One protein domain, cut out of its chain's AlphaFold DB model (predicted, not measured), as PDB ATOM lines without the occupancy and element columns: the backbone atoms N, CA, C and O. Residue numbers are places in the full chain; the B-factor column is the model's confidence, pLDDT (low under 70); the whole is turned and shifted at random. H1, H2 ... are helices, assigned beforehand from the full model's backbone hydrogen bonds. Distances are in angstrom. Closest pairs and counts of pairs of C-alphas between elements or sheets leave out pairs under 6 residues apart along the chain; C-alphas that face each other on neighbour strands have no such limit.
ATOM      1  N   ARG A  79     236.352 158.952 185.066       94.06
ATOM      2  CA  ARG A  79     236.190 160.049 186.026       94.06
ATOM      3  C   ARG A  79     236.283 161.422 185.364       94.06
ATOM      4  O   ARG A  79     235.482 162.292 185.694       94.06
ATOM      5  N   ALA A  80     237.202 161.613 184.416       95.69
ATOM      6  CA  ALA A  80     237.293 162.854 183.645       95.69
ATOM      7  C   ALA A  80     235.976 163.169 182.913       95.69
ATOM      8  O   ALA A  80     235.411 164.243 183.100       95.69
ATOM      9  N   ARG A  81     235.436 162.190 182.172       94.25
ATOM     10  CA  ARG A  81     234.155 162.327 181.454       94.25
ATOM     11  C   ARG A  81     232.979 162.600 182.386       94.25
ATOM     12  O   ARG A  81     232.113 163.395 182.044       94.25
ATOM     13  N   ALA A  82     232.934 161.945 183.545       89.06
ATOM     14  CA  ALA A  82     231.870 162.158 184.522       89.06
ATOM     15  C   ALA A  82     231.877 163.594 185.070       89.06
ATOM     16  O   ALA A  82     230.816 164.193 185.236       89.06
ATOM     17  N   ILE A  83     233.065 164.154 185.317       91.75
ATOM     18  CA  ILE A  83     233.208 165.545 185.761       91.75
ATOM     19  C   ILE A  83     232.797 166.510 184.645       91.75
ATOM     20  O   ILE A  83     232.019 167.420 184.917       91.75
ATOM     21  N   ASP A  84     233.248 166.297 183.406       92.38
ATOM     22  CA  ASP A  84     232.845 167.144 182.270       92.38
ATOM     23  C   ASP A  84     231.320 167.126 182.067       92.38
ATOM     24  O   ASP A  84     230.704 168.183 181.957       92.38
ATOM     25  N   ALA A  85     230.685 165.952 182.139       89.06
ATOM     26  CA  ALA A  85     229.230 165.830 182.038       89.06
ATOM     27  C   ALA A  85     228.487 166.563 183.171       89.06
ATOM     28  O   ALA A  85     227.447 167.178 182.941       89.06
ATOM     29  N   ALA A  86     229.018 166.520 184.396       87.75
ATOM     30  CA  ALA A  86     228.448 167.268 185.513       87.75
ATOM     31  C   ALA A  86     228.565 168.786 185.296       87.75
ATOM     32  O   ALA A  86     227.621 169.518 185.584       87.75
ATOM     33  N   LEU A  87     229.694 169.257 184.759       89.75
ATOM     34  CA  LEU A  87     229.894 170.670 184.430       89.75
ATOM     35  C   LEU A  87     228.965 171.134 183.303       89.75
ATOM     36  O   LEU A  87     228.411 172.225 183.399       89.75
ATOM     37  N   ASP A  88     228.739 170.307 182.283       88.44
ATOM     38  CA  ASP A  88     227.801 170.628 181.202       88.44
ATOM     39  C   ASP A  88     226.355 170.739 181.716       88.44
ATOM     40  O   ASP A  88     225.617 171.634 181.300       88.44
ATOM     41  N   LEU A  89     225.958 169.891 182.673       85.12
ATOM     42  CA  LEU A  89     224.656 169.998 183.334       85.12
ATOM     43  C   LEU A  89     224.538 171.289 184.156       85.12
ATOM     44  O   LEU A  89     223.513 171.966 184.090       85.12
ATOM     45  N   LEU A  90     225.577 171.640 184.921       86.19
ATOM     46  CA  LEU A  90     225.604 172.890 185.683       86.19
ATOM     47  C   LEU A  90     225.514 174.110 184.759       86.19
ATOM     48  O   LEU A  90     224.772 175.044 185.059       86.19
ATOM     49  N   ASP A  91     226.203 174.078 183.619       87.00
ATOM     50  CA  ASP A  91     226.122 175.134 182.611       87.00
ATOM     51  C   ASP A  91     224.716 175.231 181.991       87.00
ATOM     52  O   ASP A  91     224.229 176.337 181.763       87.00
ATOM     53  N   ALA A  92     224.043 174.105 181.740       84.19
ATOM     54  CA  ALA A  92     222.666 174.093 181.236       84.19
ATOM     55  C   ALA A  92     221.674 174.681 182.257       84.19
ATOM     56  O   ALA A  92     220.825 175.497 181.899       84.19
ATOM     57  N   ILE A  93     221.824 174.343 183.543       84.06
ATOM     58  CA  ILE A  93     221.038 174.952 184.629       84.06
ATOM     59  C   ILE A  93     221.296 176.464 184.688       84.06
ATOM     60  O   ILE A  93     220.351 177.244 184.747       84.06
ATOM     61  N   ALA A  94     222.561 176.894 184.621       84.00
ATOM     62  CA  ALA A  94     222.927 178.310 184.676       84.00
ATOM     63  C   ALA A  94     222.383 179.129 183.491       84.00
ATOM     64  O   ALA A  94     222.126 180.323 183.638       84.00
ATOM     65  N   ARG A  95     222.193 178.498 182.324       86.62
ATOM     66  CA  ARG A  95     221.552 179.108 181.145       86.62
ATOM     67  C   ARG A  95     220.023 179.134 181.220       86.62
ATOM     68  O   ARG A  95     219.409 179.836 180.424       86.62
ATOM     69  N   GLY A  96     219.422 178.418 182.172       83.12
ATOM     70  CA  GLY A  96     217.971 178.232 182.252       83.12
ATOM     71  C   GLY A  96     217.430 177.205 181.252       83.12
ATOM     72  O   GLY A  96     216.230 177.182 181.000       83.12
ATOM     73  N   ASP A  97     218.296 176.355 180.688       81.94
ATOM     74  CA  ASP A  97     217.915 175.317 179.720       81.94
ATOM     75  C   ASP A  97     217.287 174.084 180.401       81.94
ATOM     76  O   ASP A  97     216.705 173.225 179.736       81.94
ATOM     77  N   LEU A  98     217.402 173.981 181.731       75.62
ATOM     78  CA  LEU A  98     216.687 173.001 182.547       75.62
ATOM     79  C   LEU A  98     215.605 173.670 183.389       75.62
ATOM     80  O   LEU A  98     215.840 174.687 184.038       75.62
ATOM     81  N   ASP A  99     214.453 173.005 183.453       81.12
ATOM     82  CA  ASP A  99     213.406 173.307 184.420       81.12
ATOM     83  C   ASP A  99     213.945 173.203 185.860       81.12
ATOM     84  O   ASP A  99     214.632 172.240 186.222       81.12
ATOM     85  N   GLU A 100     213.625 174.200 186.685       73.62
ATOM     86  CA  GLU A 100     214.130 174.336 188.055       73.62
ATOM     87  C   GLU A 100     213.775 173.123 188.931       73.62
ATOM     88  O   GLU A 100     214.610 172.646 189.710       73.62
ATOM     89  N   ALA A 101     212.566 172.570 188.779       75.44
ATOM     90  CA  ALA A 101     212.125 171.423 189.567       75.44
ATOM     91  C   ALA A 101     212.885 170.149 189.170       75.44
ATOM     92  O   ALA A 101     213.274 169.358 190.037       75.44
ATOM     93  N   LEU A 102     213.166 169.977 187.874       76.69
ATOM     94  CA  LEU A 102     213.996 168.877 187.381       76.69
ATOM     95  C   LEU A 102     215.454 169.004 187.855       76.69
ATOM     96  O   LEU A 102     216.043 168.015 188.304       76.69
ATOM     97  N   ALA A 103     216.029 170.207 187.795       76.31
ATOM     98  CA  ALA A 103     217.393 170.476 188.251       76.31
ATOM     99  C   ALA A 103     217.559 170.181 189.752       76.31
ATOM    100  O   ALA A 103     218.470 169.448 190.155       76.31
ATOM    101  N   SER A 104     216.632 170.688 190.570       76.12
ATOM    102  CA  SER A 104     216.597 170.463 192.018       76.12
ATOM    103  C   SER A 104     216.452 168.974 192.365       76.12
ATOM    104  O   SER A 104     217.220 168.441 193.173       76.12
ATOM    105  N   GLY A 105     215.553 168.255 191.680       79.38
ATOM    106  CA  GLY A 105     215.368 166.812 191.869       79.38
ATOM    107  C   GLY A 105     216.613 165.982 191.532       79.38
ATOM    108  O   GLY A 105     216.976 165.069 192.281       79.38
ATOM    109  N   CYS A 106     217.311 166.310 190.441       78.19
ATOM    110  CA  CYS A 106     218.551 165.632 190.050       78.19
ATOM    111  C   CYS A 106     219.682 165.848 191.067       78.19
ATOM    112  O   CYS A 106     220.359 164.885 191.441       78.19
ATOM    113  N   LEU A 107     219.856 167.078 191.558       80.06
ATOM    114  CA  LEU A 107     220.848 167.394 192.590       80.06
ATOM    115  C   LEU A 107     220.549 166.671 193.907       80.06
ATOM    116  O   LEU A 107     221.445 166.043 194.474       80.06
ATOM    117  N   ALA A 108     219.293 166.683 194.363       79.94
ATOM    118  CA  ALA A 108     218.882 165.975 195.575       79.94
ATOM    119  C   ALA A 108     219.163 164.465 195.479       79.94
ATOM    120  O   ALA A 108     219.694 163.860 196.413       79.94
ATOM    121  N   ARG A 109     218.876 163.858 194.321       77.94
ATOM    122  CA  ARG A 109     219.170 162.443 194.066       77.94
ATOM    123  C   ARG A 109     220.669 162.155 194.068       77.94
ATOM    124  O   ARG A 109     221.086 161.147 194.635       77.94
ATOM    125  N   TYR A 110     221.472 163.018 193.450       78.69
ATOM    126  CA  TYR A 110     222.926 162.878 193.449       78.69
ATOM    127  C   TYR A 110     223.500 162.943 194.870       78.69
ATOM    128  O   TYR A 110     224.243 162.044 195.264       78.69
ATOM    129  N   PHE A 111     223.099 163.933 195.675       80.31
ATOM    130  CA  PHE A 111     223.533 164.023 197.071       80.31
ATOM    131  C   PHE A 111     223.100 162.805 197.889       80.31
ATOM    132  O   PHE A 111     223.915 162.267 198.627       80.31
ATOM    133  N   ALA A 112     221.879 162.299 197.701       77.94
ATOM    134  CA  ALA A 112     221.436 161.080 198.376       77.94
ATOM    135  C   ALA A 112     222.309 159.857 198.035       77.94
ATOM    136  O   ALA A 112     222.551 159.013 198.896       77.94
ATOM    137  N   ILE A 113     222.803 159.756 196.798       76.81
ATOM    138  CA  ILE A 113     223.728 158.690 196.392       76.81
ATOM    139  C   ILE A 113     225.090 158.889 197.063       76.81
ATOM    140  O   ILE A 113     225.608 157.958 197.671       76.81
ATOM    141  N   VAL A 114     225.654 160.096 196.993       74.25
ATOM    142  CA  VAL A 114     226.983 160.390 197.548       74.25
ATOM    143  C   VAL A 114     227.005 160.249 199.073       74.25
ATOM    144  O   VAL A 114     227.915 159.622 199.608       74.25
ATOM    145  N   SER A 115     225.997 160.762 199.777       71.56
ATOM    146  CA  SER A 115     225.907 160.673 201.239       71.56
ATOM    147  C   SER A 115     225.783 159.234 201.736       71.56
ATOM    148  O   SER A 115     226.345 158.910 202.772       71.56
ATOM    149  N   ARG A 116     225.148 158.334 200.973       68.88
ATOM    150  CA  ARG A 116     225.094 156.899 201.316       68.88
ATOM    151  C   ARG A 116     226.444 156.185 201.220       68.88
ATOM    152  O   ARG A 116     226.568 155.082 201.739       68.88
ATOM    153  N   HIS A 117     227.429 156.786 200.558       57.28
ATOM    154  CA  HIS A 117     228.792 156.264 200.451       57.28
ATOM    155  C   HIS A 117     229.778 156.929 201.426       57.28
ATOM    156  O   HIS A 117     230.943 156.541 201.438       57.28
ATOM    157  N   ALA A 118     229.339 157.908 202.225       52.47
ATOM    158  CA  ALA A 118     230.184 158.607 203.198       52.47
ATOM    159  C   ALA A 118     230.159 157.982 204.611       52.47
ATOM    160  O   ALA A 118     230.962 158.378 205.448       52.47
ATOM    161  N   ASP A 119     229.281 157.004 204.863       46.03
ATOM    162  CA  ASP A 119     229.147 156.280 206.141       46.03
ATOM    163  C   ASP A 119     229.999 154.984 206.215       46.03
ATOM    164  O   ASP A 119     229.580 153.997 206.822       46.03
ATOM    165  N   ILE A 120     231.184 154.945 205.583       42.12
ATOM    166  CA  ILE A 120     232.120 153.796 205.640       42.12
ATOM    167  C   ILE A 120     233.521 154.263 206.030       42.12
ATOM    168  O   ILE A 120     234.033 155.187 205.358       42.12
TER     169      ILE A 120
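Overview. This is residues 79 to 120 of the 120 residues of an uncharacterized protein of Paraburkholderia sp. WP4_3_2 (UniProt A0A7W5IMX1). Two helices, H1 and then H2, make a flat, open V: they come near each other beside the tight link that joins them and spread toward their far ends, with a short tail after H2. The tail, residues 116 to 120, sticks out beyond H2. The printed part has 42 residues with two named helices and no named strand, and its class is all helix. It is loose, with a radius of gyration of the C-alphas of 11.9 A and spans of 37 by 25 by 9 A.

Along the chain. H1, residues 79 to 95, begins at C-alpha 79 (236.190, 160.049, 186.026) and is 24.5 A long from first to last C-alpha. H2, residues 100 to 115, is 22.3 A long and ends at C-alpha 115 (225.907, 160.673, 201.239).

Arrangement. H1 and H2 are close but not clearly touching; their closest C-alphas, those of Ile 93 and Ala 103, are 6.8 A apart. They run opposite ways at a shallow tilt of 29 degrees. In both helices every O i to N i+4 pair is within hydrogen-bond range. Residues 79 to 88 of H1 and residues 105 to 120, of which 105 to 115 belong to H2, stand free.

Size, cuts and confidence. The two C-alphas farthest apart, those of Arg 95 and Ile 120, are 36.8 A apart. The printed part has no cut and ends at the chain's last residue. Residues 116 to 120 have pLDDT under 70.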